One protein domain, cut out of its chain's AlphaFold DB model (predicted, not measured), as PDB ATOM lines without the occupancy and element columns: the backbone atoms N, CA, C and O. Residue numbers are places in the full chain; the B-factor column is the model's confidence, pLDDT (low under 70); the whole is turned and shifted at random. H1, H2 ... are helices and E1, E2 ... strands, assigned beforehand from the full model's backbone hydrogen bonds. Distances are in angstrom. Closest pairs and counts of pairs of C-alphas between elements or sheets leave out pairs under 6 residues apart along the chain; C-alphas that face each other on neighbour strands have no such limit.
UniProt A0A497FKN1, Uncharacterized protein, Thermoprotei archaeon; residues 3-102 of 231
ATOM      1  N   ASP A   3     118.709 174.586 125.865       70.69
ATOM      2  CA  ASP A   3     117.747 174.585 124.771       70.69
ATOM      3  C   ASP A   3     116.512 173.723 125.093       70.69
ATOM      4  O   ASP A   3     115.392 174.174 124.902       70.69
ATOM      5  N   CYS A   4     116.675 172.517 125.666       79.56
ATOM      6  CA  CYS A   4     115.515 171.671 126.001       79.56
ATOM      7  C   CYS A   4     114.709 172.226 127.189       79.56
ATOM      8  O   CYS A   4     113.505 172.014 127.260       79.56
ATOM      9  N   ILE A   5     115.371 172.917 128.127       79.50
ATOM     10  CA  ILE A   5     114.707 173.528 129.291       79.50
ATOM     11  C   ILE A   5     113.876 174.720 128.834       79.50
ATOM     12  O   ILE A   5     112.721 174.832 129.214       79.50
ATOM     13  N   GLU A   6     114.442 175.557 127.968       84.94
ATOM     14  CA  GLU A   6     113.731 176.691 127.390       84.94
ATOM     15  C   GLU A   6     112.507 176.246 126.574       84.94
ATOM     16  O   GLU A   6     111.448 176.858 126.677       84.94
ATOM     17  N   ILE A   7     112.613 175.148 125.813       87.69
ATOM     18  CA  ILE A   7     111.457 174.579 125.106       87.69
ATOM     19  C   ILE A   7     110.404 174.075 126.105       87.69
ATOM     20  O   ILE A   7     109.228 174.380 125.932       87.69
ATOM     21  N   LEU A   8     110.803 173.364 127.167       85.00
ATOM     22  CA  LEU A   8     109.871 172.871 128.188       85.00
ATOM     23  C   LEU A   8     109.158 174.010 128.934       85.00
ATOM     24  O   LEU A   8     107.954 173.944 129.158       85.00
ATOM     25  N   ASP A   9     109.876 175.077 129.283       86.88
ATOM     26  CA  ASP A   9     109.287 176.251 129.932       86.88
ATOM     27  C   ASP A   9     108.269 176.944 129.004       86.88
ATOM     28  O   ASP A   9     107.222 177.409 129.460       86.88
ATOM     29  N   ARG A  10     108.531 176.956 127.688       91.19
ATOM     30  CA  ARG A  10     107.573 177.438 126.682       91.19
ATOM     31  C   ARG A  10     106.350 176.531 126.558       91.19
ATOM     32  O   ARG A  10     105.251 177.071 126.493       91.19
ATOM     33  N   ILE A  11     106.523 175.206 126.563       89.88
ATOM     34  CA  ILE A  11     105.417 174.230 126.584       89.88
ATOM     35  C   ILE A  11     104.500 174.517 127.775       89.88
ATOM     36  O   ILE A  11     103.334 174.838 127.569       89.88
ATOM     37  N   ASN A  12     105.057 174.543 128.990       88.25
ATOM     38  CA  ASN A  12     104.296 174.792 130.219       88.25
ATOM     39  C   ASN A  12     103.530 176.125 130.162       88.25
ATOM     40  O   ASN A  12     102.396 176.233 130.628       88.25
ATOM     41  N   SER A  13     104.147 177.163 129.587       92.94
ATOM     42  CA  SER A  13     103.483 178.452 129.412       92.94
ATOM     43  C   SER A  13     102.307 178.362 128.438       92.94
ATOM     44  O   SER A  13     101.251 178.917 128.735       92.94
ATOM     45  N   VAL A  14     102.477 177.707 127.287       91.38
ATOM     46  CA  VAL A  14     101.419 177.556 126.274       91.38
ATOM     47  C   VAL A  14     100.271 176.703 126.810       91.38
ATOM     48  O   VAL A  14      99.118 177.102 126.665       91.38
ATOM     49  N   GLU A  15     100.566 175.599 127.497       91.44
ATOM     50  CA  GLU A  15      99.563 174.758 128.161       91.44
ATOM     51  C   GLU A  15      98.734 175.564 129.162       91.44
ATOM     52  O   GLU A  15      97.503 175.555 129.098       91.44
ATOM     53  N   HIS A  16      99.392 176.352 130.017       91.69
ATOM     54  CA  HIS A  16      98.698 177.213 130.970       91.69
ATOM     55  C   HIS A  16      97.783 178.238 130.278       91.69
ATOM     56  O   HIS A  16      96.650 178.469 130.707       91.69
ATOM     57  N   TYR A  17      98.236 178.848 129.178       91.88
ATOM     58  CA  TYR A  17      97.396 179.763 128.402       91.88
ATOM     59  C   TYR A  17      96.212 179.049 127.738       91.88
ATOM     60  O   TYR A  17      95.099 179.582 127.747       91.88
ATOM     61  N   LEU A  18      96.413 177.843 127.205       91.56
ATOM     62  CA  LEU A  18      95.346 177.025 126.632       91.56
ATOM     63  C   LEU A  18      94.273 176.680 127.668       91.56
ATOM     64  O   LEU A  18      93.085 176.800 127.361       91.56
ATOM     65  N   GLU A  19      94.658 176.316 128.893       92.31
ATOM     66  CA  GLU A  19      93.718 176.066 129.993       92.31
ATOM     67  C   GLU A  19      92.820 177.279 130.261       92.31
ATOM     68  O   GLU A  19      91.598 177.142 130.358       92.31
ATOM     69  N   LEU A  20      93.403 178.481 130.309       91.94
ATOM     70  CA  LEU A  20      92.654 179.722 130.517       91.94
ATOM     71  C   LEU A  20      91.692 180.020 129.360       91.94
ATOM     72  O   LEU A  20      90.559 180.448 129.587       91.94
ATOM     73  N   LEU A  21      92.112 179.791 128.114       89.50
ATOM     74  CA  LEU A  21      91.286 180.067 126.936       89.50
ATOM     75  C   LEU A  21      90.134 179.072 126.777       89.50
ATOM     76  O   LEU A  21      89.051 179.467 126.331       89.50
ATOM     77  N   LYS A  22      90.340 177.816 127.193       89.00
ATOM     78  CA  LYS A  22      89.328 176.747 127.195       89.00
ATOM     79  C   LYS A  22      88.170 177.011 128.170       89.00
ATOM     80  O   LYS A  22      87.141 176.347 128.057       89.00
ATOM     81  N   LEU A  23      88.272 178.017 129.048       90.25
ATOM     82  CA  LEU A  23      87.160 178.488 129.887       90.25
ATOM     83  C   LEU A  23      86.054 179.209 129.089       90.25
ATOM     84  O   LEU A  23      84.893 179.171 129.494       90.25
ATOM     85  N   ASP A  24      86.383 179.837 127.952       90.31
ATOM     86  CA  ASP A  24      85.407 180.408 127.003       90.31
ATOM     87  C   ASP A  24      85.810 180.102 125.546       90.31
ATOM     88  O   ASP A  24      86.297 180.963 124.801       90.31
ATOM     89  N   PRO A  25      85.605 178.853 125.096       81.06
ATOM     90  CA  PRO A  25      86.140 178.380 123.825       81.06
ATOM     91  C   PRO A  25      85.438 179.001 122.613       81.06
ATOM     92  O   PRO A  25      86.000 179.034 121.521       81.06
ATOM     93  N   LYS A  26      84.213 179.524 122.771       84.44
ATOM     94  CA  LYS A  26      83.471 180.155 121.664       84.44
ATOM     95  C   LYS A  26      84.084 181.489 121.262       84.44
ATOM     96  O   LYS A  26      84.084 181.815 120.079       84.44
ATOM     97  N   ARG A  27      84.591 182.248 122.236       85.50
ATOM     98  CA  ARG A  27      85.231 183.544 122.001       85.50
ATOM     99  C   ARG A  27      86.678 183.409 121.531       85.50
ATOM    100  O   ARG A  27      87.148 184.269 120.796       85.50
ATOM    101  N   ASN A  28      87.343 182.324 121.920       89.56
ATOM    102  CA  ASN A  28      88.782 182.134 121.735       89.56
ATOM    103  C   ASN A  28      89.140 181.065 120.690       89.56
ATOM    104  O   ASN A  28      90.288 180.645 120.628       89.56
ATOM    105  N   ARG A  29      88.175 180.594 119.888       89.69
ATOM    106  CA  ARG A  29      88.332 179.398 119.044       89.69
ATOM    107  C   ARG A  29      89.559 179.429 118.129       89.69
ATOM    108  O   ARG A  29      90.265 178.435 118.062       89.69
ATOM    109  N   GLU A  30      89.783 180.536 117.425       90.62
ATOM    110  CA  GLU A  30      90.919 180.675 116.499       90.62
ATOM    111  C   GLU A  30      92.254 180.643 117.255       90.62
ATOM    112  O   GLU A  30      93.134 179.867 116.903       90.62
ATOM    113  N   LEU A  31      92.347 181.373 118.371       91.50
ATOM    114  CA  LEU A  31      93.540 181.403 119.220       91.50
ATOM    115  C   LEU A  31      93.837 180.047 119.883       91.50
ATOM    116  O   LEU A  31      94.996 179.700 120.073       91.50
ATOM    117  N   ILE A  32      92.804 179.275 120.242       91.38
ATOM    118  CA  ILE A  32      92.977 177.915 120.775       91.38
ATOM    119  C   ILE A  32      93.612 177.011 119.716       91.38
ATOM    120  O   ILE A  32      94.554 176.305 120.045       91.38
ATOM    121  N   ILE A  33      93.136 177.060 118.467       92.56
ATOM    122  CA  ILE A  33      93.688 176.240 117.375       92.56
ATOM    123  C   ILE A  33      95.155 176.604 117.123       92.56
ATOM    124  O   ILE A  33      95.996 175.714 117.076       92.56
ATOM    125  N   GLU A  34      95.474 177.898 117.024       93.81
ATOM    126  CA  GLU A  34      96.854 178.365 116.823       93.81
ATOM    127  C   GLU A  34      97.787 177.908 117.956       93.81
ATOM    128  O   GLU A  34      98.880 177.411 117.701       93.81
ATOM    129  N   LEU A  35      97.347 178.025 119.213       93.88
ATOM    130  CA  LEU A  35      98.148 177.600 120.362       93.88
ATOM    131  C   LEU A  35      98.270 176.076 120.480       93.88
ATOM    132  O   LEU A  35      99.287 175.606 120.981       93.88
ATOM    133  N   GLU A  36      97.273 175.303 120.042       93.06
ATOM    134  CA  GLU A  36      97.371 173.839 119.963       93.06
ATOM    135  C   GLU A  36      98.390 173.413 118.892       93.06
ATOM    136  O   GLU A  36      99.242 172.572 119.169       93.06
ATOM    137  N   GLU A  37      98.400 174.056 117.718       94.19
ATOM    138  CA  GLU A  37      99.422 173.815 116.685       94.19
ATOM    139  C   GLU A  37     100.834 174.217 117.153       94.19
ATOM    140  O   GLU A  37     101.814 173.500 116.917       94.19
ATOM    141  N   ASP A  38     100.963 175.355 117.840       94.06
ATOM    142  CA  ASP A  38     102.227 175.790 118.437       94.06
ATOM    143  C   ASP A  38     102.701 174.826 119.532       94.06
ATOM    144  O   ASP A  38     103.896 174.521 119.605       94.06
ATOM    145  N   LEU A  39     101.781 174.321 120.362       92.56
ATOM    146  CA  LEU A  39     102.076 173.329 121.392       92.56
ATOM    147  C   LEU A  39     102.614 172.038 120.768       92.56
ATOM    148  O   LEU A  39     103.682 171.580 121.176       92.56
ATOM    149  N   ASP A  40     101.957 171.505 119.736       92.88
ATOM    150  CA  ASP A  40     102.410 170.305 119.023       92.88
ATOM    151  C   ASP A  40     103.822 170.492 118.437       92.88
ATOM    152  O   ASP A  40     104.699 169.626 118.559       92.88
ATOM    153  N   ASN A  41     104.091 171.662 117.848       93.25
ATOM    154  CA  ASN A  41     105.413 172.001 117.321       93.25
ATOM    155  C   ASN A  41     106.480 172.116 118.420       93.25
ATOM    156  O   ASN A  41     107.639 171.747 118.191       93.25
ATOM    157  N   LEU A  42     106.129 172.651 119.591       91.06
ATOM    158  CA  LEU A  42     107.030 172.750 120.740       91.06
ATOM    159  C   LEU A  42     107.313 171.377 121.352       91.06
ATOM    160  O   LEU A  42     108.477 171.083 121.629       91.06
ATOM    161  N   ILE A  43     106.295 170.526 121.500       88.38
ATOM    162  CA  ILE A  43     106.436 169.144 121.979       88.38
ATOM    163  C   ILE A  43     107.406 168.386 121.075       88.38
ATOM    164  O   ILE A  43     108.398 167.842 121.559       88.38
ATOM    165  N   LYS A  44     107.221 168.453 119.753       90.38
ATOM    166  CA  LYS A  44     108.124 167.800 118.799       90.38
ATOM    167  C   LYS A  44     109.569 168.299 118.912       90.38
ATOM    168  O   LYS A  44     110.514 167.512 118.889       90.38
ATOM    169  N   GLN A  45     109.763 169.610 119.064       89.62
ATOM    170  CA  GLN A  45     111.097 170.183 119.280       89.62
ATOM    171  C   GLN A  45     111.727 169.701 120.589       89.62
ATOM    172  O   GLN A  45     112.941 169.476 120.643       89.62
ATOM    173  N   TYR A  46     110.919 169.556 121.639       86.94
ATOM    174  CA  TYR A  46     111.360 169.046 122.927       86.94
ATOM    175  C   TYR A  46     111.787 167.581 122.828       86.94
ATOM    176  O   TYR A  46     112.900 167.253 123.242       86.94
ATOM    177  N   GLU A  47     110.974 166.728 122.204       86.25
ATOM    178  CA  GLU A  47     111.282 165.313 121.963       86.25
ATOM    179  C   GLU A  47     112.592 165.142 121.186       86.25
ATOM    180  O   GLU A  47     113.490 164.418 121.625       86.25
ATOM    181  N   ASP A  48     112.765 165.891 120.094       87.75
ATOM    182  CA  ASP A  48     114.000 165.909 119.308       87.75
ATOM    183  C   ASP A  48     115.210 166.356 120.147       87.75
ATOM    184  O   ASP A  48     116.328 165.842 120.001       87.75
ATOM    185  N   CYS A  49     115.015 167.338 121.029       86.56
ATOM    186  CA  CYS A  49     116.054 167.841 121.920       86.56
ATOM    187  C   CYS A  49     116.476 166.789 122.952       86.56
ATOM    188  O   CYS A  49     117.678 166.545 123.126       86.56
ATOM    189  N   VAL A  50     115.502 166.138 123.592       84.19
ATOM    190  CA  VAL A  50     115.717 165.046 124.548       84.19
ATOM    191  C   VAL A  50     116.405 163.870 123.859       84.19
ATOM    192  O   VAL A  50     117.419 163.386 124.360       84.19
ATOM    193  N   HIS A  51     115.948 163.468 122.672       86.94
ATOM    194  CA  HIS A  51     116.545 162.371 121.911       86.94
ATOM    195  C   HIS A  51     118.026 162.622 121.592       86.94
ATOM    196  O   HIS A  51     118.884 161.802 121.927       86.94
ATOM    197  N   ARG A  52     118.366 163.797 121.041       87.00
ATOM    198  CA  ARG A  52     119.769 164.174 120.784       87.00
ATOM    199  C   ARG A  52     120.618 164.166 122.051       87.00
ATOM    200  O   ARG A  52     121.797 163.820 122.005       87.00
ATOM    201  N   ARG A  53     120.047 164.572 123.185       84.44
ATOM    202  CA  ARG A  53     120.741 164.541 124.474       84.44
ATOM    203  C   ARG A  53     120.997 163.108 124.942       84.44
ATOM    204  O   ARG A  53     122.103 162.839 125.405       84.44
ATOM    205  N   ARG A  54     120.027 162.203 124.790       87.75
ATOM    206  CA  ARG A  54     120.192 160.783 125.126       87.75
ATOM    207  C   ARG A  54     121.306 160.142 124.301       87.75
ATOM    208  O   ARG A  54     122.160 159.487 124.886       87.75
ATOM    209  N   LEU A  55     121.358 160.415 122.993       86.94
ATOM    210  CA  LEU A  55     122.438 159.941 122.115       86.94
ATOM    211  C   LEU A  55     123.821 160.390 122.597       86.94
ATOM    212  O   LEU A  55     124.722 159.568 122.706       86.94
ATOM    213  N   LYS A  56     123.975 161.663 122.983       85.50
ATOM    214  CA  LYS A  56     125.246 162.155 123.539       85.50
ATOM    215  C   LYS A  56     125.656 161.431 124.814       85.50
ATOM    216  O   LYS A  56     126.828 161.135 124.984       85.50
ATOM    217  N   ILE A  57     124.712 161.150 125.713       83.31
ATOM    218  CA  ILE A  57     125.004 160.411 126.949       83.31
ATOM    219  C   ILE A  57     125.458 158.983 126.627       83.31
ATOM    220  O   ILE A  57     126.438 158.521 127.207       83.31
ATOM    221  N   ILE A  58     124.774 158.315 125.695       84.75
ATOM    222  CA  ILE A  58     125.133 156.970 125.231       84.75
ATOM    223  C   ILE A  58     126.561 156.965 124.663       84.75
ATOM    224  O   ILE A  58     127.372 156.133 125.058       84.75
ATOM    225  N   GLU A  59     126.889 157.920 123.791       84.19
ATOM    226  CA  GLU A  59     128.201 158.014 123.140       84.19
ATOM    227  C   GLU A  59     129.327 158.428 124.103       84.19
ATOM    228  O   GLU A  59     130.388 157.810 124.113       84.19
ATOM    229  N   GLU A  60     129.120 159.468 124.916       85.94
ATOM    230  CA  GLU A  60     130.167 160.039 125.774       85.94
ATOM    231  C   GLU A  60     130.428 159.202 127.030       85.94
ATOM    232  O   GLU A  60     131.561 159.160 127.510       85.94
ATOM    233  N   LEU A  61     129.393 158.560 127.584       82.69
ATOM    234  CA  LEU A  61     129.485 157.811 128.842       82.69
ATOM    235  C   LEU A  61     129.398 156.294 128.651       82.69
ATOM    236  O   LEU A  61     129.447 155.572 129.640       82.69
ATOM    237  N   SER A  62     129.284 155.808 127.407       86.00
ATOM    238  CA  SER A  62     129.146 154.373 127.094       86.00
ATOM    239  C   SER A  62     128.005 153.695 127.868       86.00
ATOM    240  O   SER A  62     128.103 152.543 128.286       86.00
ATOM    241  N   LEU A  63     126.917 154.439 128.077       89.00
ATOM    242  CA  LEU A  63     125.727 153.983 128.788       89.00
ATOM    243  C   LEU A  63     124.642 153.536 127.812       89.00
ATOM    244  O   LEU A  63     124.571 153.999 126.678       89.00
ATOM    245  N   GLU A  64     123.737 152.689 128.280       91.88
ATOM    246  CA  GLU A  64     122.573 152.241 127.524       91.88
ATOM    247  C   GLU A  64     121.303 152.872 128.099       91.88
ATOM    248  O   GLU A  64     121.061 152.778 129.295       91.88
ATOM    249  N   PHE A  65     120.494 153.541 127.276       93.06
ATOM    250  CA  PHE A  65     119.219 154.096 127.740       93.06
ATOM    251  C   PHE A  65     118.195 152.975 127.956       93.06
ATOM    252  O   PHE A  65     117.975 152.162 127.056       93.06
ATOM    253  N   ILE A  66     117.565 152.952 129.132       92.94
ATOM    254  CA  ILE A  66     116.526 151.978 129.481       92.94
ATOM    255  C   ILE A  66     115.144 152.585 129.248       92.94
ATOM    256  O   ILE A  66     114.452 152.176 128.322       92.94
ATOM    257  N   ASP A  67     114.755 153.549 130.082       92.88
ATOM    258  CA  ASP A  67     113.441 154.198 130.067       92.88
ATOM    259  C   ASP A  67     113.479 155.475 130.933       92.88
ATOM    260  O   ASP A  67     114.552 155.916 131.343       92.88
ATOM    261  N   VAL A  68     112.332 156.082 131.221       89.69
ATOM    262  CA  VAL A  68     112.165 157.173 132.181       89.69
ATOM    263  C   VAL A  68     111.638 156.622 133.505       89.69
ATOM    264  O   VAL A  68     110.621 155.933 133.552       89.69
ATOM    265  N   ASP A  69     112.323 156.970 134.588       88.81
ATOM    266  CA  ASP A  69     111.947 156.642 135.954       88.81
ATOM    267  C   ASP A  69     110.622 157.303 136.320       88.81
ATOM    268  O   ASP A  69     110.492 158.527 136.293       88.81
ATOM    269  N   GLN A  70     109.633 156.495 136.681       86.88
ATOM    270  CA  GLN A  70     108.270 156.971 136.931       86.88
ATOM    271  C   GLN A  70     108.130 157.781 138.222       86.88
ATOM    272  O   GLN A  70     107.219 158.598 138.339       86.88
ATOM    273  N   ASN A  71     109.034 157.593 139.183       84.88
ATOM    274  CA  ASN A  71     109.004 158.324 140.446       84.88
ATOM    275  C   ASN A  71     109.595 159.739 140.301       84.88
ATOM    276  O   ASN A  71     109.082 160.707 140.857       84.88
ATOM    277  N   THR A  72     110.680 159.874 139.539       83.31
ATOM    278  CA  THR A  72     111.454 161.122 139.429       83.31
ATOM    279  C   THR A  72     111.285 161.845 138.093       83.31
ATOM    280  O   THR A  72     111.591 163.036 137.997       83.31
ATOM    281  N   GLY A  73     110.817 161.152 137.053       82.81
ATOM    282  CA  GLY A  73     110.791 161.634 135.671       82.81
ATOM    283  C   GLY A  73     112.178 161.704 135.022       82.81
ATOM    284  O   GLY A  73     112.376 162.463 134.071       82.81
ATOM    285  N   TYR A  74     113.179 161.010 135.576       86.81
ATOM    286  CA  TYR A  74     114.572 161.069 135.118       86.81
ATOM    287  C   TYR A  74     114.874 159.932 134.145       86.81
ATOM    288  O   TYR A  74     114.330 158.844 134.263       86.81
ATOM    289  N   ASP A  75     115.772 160.164 133.191       89.50
ATOM    290  CA  ASP A  75     116.212 159.119 132.269       89.50
ATOM    291  C   ASP A  75     117.023 158.061 133.040       89.50
ATOM    292  O   ASP A  75     118.012 158.383 133.708       89.50
ATOM    293  N   ILE A  76     116.623 156.799 132.923       91.88
ATOM    294  CA  ILE A  76     117.327 155.631 133.445       91.88
ATOM    295  C   ILE A  76     118.330 155.164 132.398       91.88
ATOM    296  O   ILE A  76     117.987 154.899 131.243       91.88
ATOM    297  N   TYR A  77     119.570 154.988 132.831       92.38
ATOM    298  CA  TYR A  77     120.621 154.390 132.027       92.38
ATOM    299  C   TYR A  77     121.211 153.167 132.714       92.38
ATOM    300  O   TYR A  77     121.284 153.116 133.938       92.38
ATOM    301  N   TYR A  78     121.685 152.212 131.925       93.38
ATOM    302  CA  TYR A  78     122.406 151.033 132.375       93.38
ATOM    303  C   TYR A  78     123.884 151.132 132.004       93.38
ATOM    304  O   TYR A  78     124.240 151.408 130.853       93.38
ATOM    305  N   ASN A  79     124.747 150.901 132.988       91.94
ATOM    306  CA  ASN A  79     126.181 150.782 132.804       91.94
ATOM    307  C   ASN A  79     126.552 149.298 132.690       91.94
ATOM    308  O   ASN A  79     126.522 148.559 133.674       91.94
ATOM    309  N   ARG A  80     126.942 148.870 131.484       88.88
ATOM    310  CA  ARG A  80     127.336 147.478 131.218       88.88
ATOM    311  C   ARG A  80     128.614 147.062 131.941       88.88
ATOM    312  O   ARG A  80     128.776 145.879 132.216       88.88
ATOM    313  N   GLU A  81     129.514 147.999 132.236       88.31
ATOM    314  CA  GLU A  81     130.776 147.701 132.919       88.31
ATOM    315  C   GLU A  81     130.559 147.414 134.405       88.31
ATOM    316  O   GLU A  81     131.182 146.504 134.952       88.31
ATOM    317  N   THR A  82     129.671 148.172 135.059       89.38
ATOM    318  CA  THR A  82     129.391 148.010 136.495       89.38
ATOM    319  C   THR A  82     128.197 147.107 136.789       89.38
ATOM    320  O   THR A  82     128.077 146.626 137.914       89.38
ATOM    321  N   GLY A  83     127.331 146.847 135.805       88.69
ATOM    322  CA  GLY A  83     126.105 146.063 135.985       88.69
ATOM    323  C   GLY A  83     124.989 146.821 136.711       88.69
ATOM    324  O   GLY A  83     124.041 146.206 137.202       88.69
ATOM    325  N   LYS A  84     125.088 148.152 136.787       91.75
ATOM    326  CA  LYS A  84     124.201 149.004 137.588       91.75
ATOM    327  C   LYS A  84     123.468 150.054 136.767       91.75
ATOM    328  O   LYS A  84     123.836 150.355 135.630       91.75
ATOM    329  N   TYR A  85     122.441 150.633 137.375       91.75
ATOM    330  CA  TYR A  85     121.621 151.683 136.786       91.75
ATOM    331  C   TYR A  85     121.993 153.054 137.337       91.75
ATOM    332  O   TYR A  85     122.392 153.182 138.490       91.75
ATOM    333  N   VAL A  86     121.838 154.092 136.524       90.62
ATOM    334  CA  VAL A  86     122.065 155.483 136.922       90.62
ATOM    335  C   VAL A  86     120.913 156.352 136.446       90.62
ATOM    336  O   VAL A  86     120.422 156.195 135.326       90.62
ATOM    337  N   LEU A  87     120.509 157.300 137.288       88.44
ATOM    338  CA  LEU A  87     119.527 158.307 136.917       88.44
ATOM    339  C   LEU A  87     120.211 159.541 136.349       88.44
ATOM    340  O   LEU A  87     121.189 160.067 136.890       88.44
ATOM    341  N   LYS A  88     119.644 160.057 135.266       81.62
ATOM    342  CA  LYS A  88     120.026 161.338 134.694       81.62
ATOM    343  C   LYS A  88     118.797 162.233 134.635       81.62
ATOM    344  O   LYS A  88     117.851 161.923 133.917       81.62
ATOM    345  N   PRO A  89     118.810 163.382 135.324       75.69
ATOM    346  CA  PRO A  89     117.704 164.331 135.228       75.69
ATOM    347  C   PRO A  89     117.462 164.740 133.774       75.69
ATOM    348  O   PRO A  89     118.409 164.761 132.995       75.69
ATOM    349  N   PRO A  90     116.272 165.218 133.400       63.81
ATOM    350  CA  PRO A  90     116.065 165.868 132.105       63.81
ATOM    351  C   PRO A  90     116.908 167.158 131.953       63.81
ATOM    352  O   PRO A  90     117.201 167.609 130.842       63.81
ATOM    353  N   LYS A  91     117.355 167.745 133.074       59.38
ATOM    354  CA  LYS A  91     118.155 168.976 133.132       59.38
ATOM    355  C   LYS A  91     119.655 168.667 133.298       59.38
ATOM    356  O   LYS A  91     120.147 168.524 134.408       59.38
ATOM    357  N   GLY A  92     120.393 168.637 132.182       51.53
ATOM    358  CA  GLY A  92     121.869 168.682 132.156       51.53
ATOM    359  C   GLY A  92     122.589 167.339 131.953       51.53
ATOM    360  O   GLY A  92     122.101 166.285 132.322       51.53
ATOM    361  N   ILE A  93     123.766 167.355 131.318       50.19
ATOM    362  CA  ILE A  93     124.573 166.141 131.025       50.19
ATOM    363  C   ILE A  93     125.353 165.661 132.272       50.19
ATOM    364  O   ILE A  93     125.725 164.489 132.392       50.19
ATOM    365  N   LYS A  94     125.561 166.559 133.245       51.12
ATOM    366  CA  LYS A  94     126.236 166.248 134.508       51.12
ATOM    367  C   LYS A  94     125.353 165.354 135.384       51.12
ATOM    368  O   LYS A  94     124.157 165.597 135.504       51.12
ATOM    369  N   LEU A  95     125.958 164.318 135.968       48.34
ATOM    370  CA  LEU A  95     125.348 163.506 137.026       48.34
ATOM    371  C   LEU A  95     124.869 164.451 138.144       48.34
ATOM    372  O   LEU A  95     125.672 165.245 138.630       48.34
ATOM    373  N   ILE A  96     123.582 164.411 138.517       48.91
ATOM    374  CA  ILE A  96     123.121 165.078 139.753       48.91
ATOM    375  C   ILE A  96     123.564 164.262 140.970       48.91
ATOM    376  O   ILE A  96     123.882 164.835 142.008       48.91
ATOM    377  N   THR A  97     123.685 162.945 140.807       50.50
ATOM    378  CA  THR A  97     124.257 162.025 141.783       50.50
ATOM    379  C   THR A  97     125.135 160.998 141.058       50.50
ATOM    380  O   THR A  97     124.792 160.543 139.970       50.50
ATOM    381  N   GLU A  98     126.277 160.623 141.645       62.19
ATOM    382  CA  GLU A  98     127.024 159.395 141.286       62.19
ATOM    383  C   GLU A  98     126.329 158.143 141.852       62.19
ATOM    384  O   GLU A  98     126.943 157.100 142.050       62.19
ATOM    385  N   GLU A  99     125.049 158.271 142.197       75.69
ATOM    386  CA  GLU A  99     124.289 157.222 142.845       75.69
ATOM    387  C   GLU A  99     123.920 156.184 141.794       75.69
ATOM    388  O   GLU A  99     123.182 156.451 140.842       75.69
ATOM    389  N   GLU A 100     124.518 155.013 141.960       86.56
ATOM    390  CA  GLU A 100     124.220 153.833 141.177       86.56
ATOM    391  C   GLU A 100     123.194 152.980 141.924       86.56
ATOM    392  O   GLU A 100     123.254 152.842 143.147       86.56
ATOM    393  N   TYR A 101     122.288 152.378 141.169       89.69
ATOM    394  CA  TYR A 101     121.219 151.527 141.666       89.69
ATOM    395  C   TYR A 101     121.464 150.092 141.222       89.69
ATOM    396  O   TYR A 101     121.838 149.838 140.072       89.69
ATOM    397  N   ASP A 102     121.229 149.145 142.124       89.50
ATOM    398  CA  ASP A 102     121.513 147.731 141.863       89.50
ATOM    399  C   ASP A 102     120.396 147.036 141.064       89.50
ATOM    400  O   ASP A 102     120.602 145.947 140.520       89.50
TER     401      ASP A 102
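Overview. This is residues 3 to 102 of the 231 residues of an uncharacterized protein of Thermoprotei archaeon (UniProt A0A497FKN1). A small sheet, E1 E2 E3 in order, antiparallel, packs on residues 50 to 61 of the long helix H2, and H1 folds back beside H2 as a helical hairpin. The printed part has 100 residues with two named helices, then three named strands; its class is mixed. It is a loose rod, radius of gyration of the C-alphas 17.7 A, spans 59 by 24 by 18 A.

Along the chain. Find E1 at residues 64 to 68, E2 at 75 to 79 and E3 at 84 to 88, ending at C-alpha 88 (120.026, 161.338, 134.694). H2, residues 29 to 61, runs 47.5 A; H1, residues 3 to 21, runs 27.1 A from C-alpha 3 (117.747, 174.585, 124.771).

Arrangement. The strands form a meander, each the antiparallel neighbour of the one before: see N 66 and O 76, 2.9 A, and N 77 and O 86, 2.9 A. H2 is on one face, two layers, at a height over the sheet of 5.7 A; its closest C-alphas to E1 are Ile 58 and Glu 64, 5.8 A. H1 touches H2, closest C-alphas Cys 4 and Cys 49, 5.6 A, at a shallow tilt of 24 degrees, opposite ways. In H1 and H2 every O i to N i+4 pair is within hydrogen-bond range.

Size, cuts and confidence. The printed part has no cut. Residues 90 to 98 have pLDDT under 70.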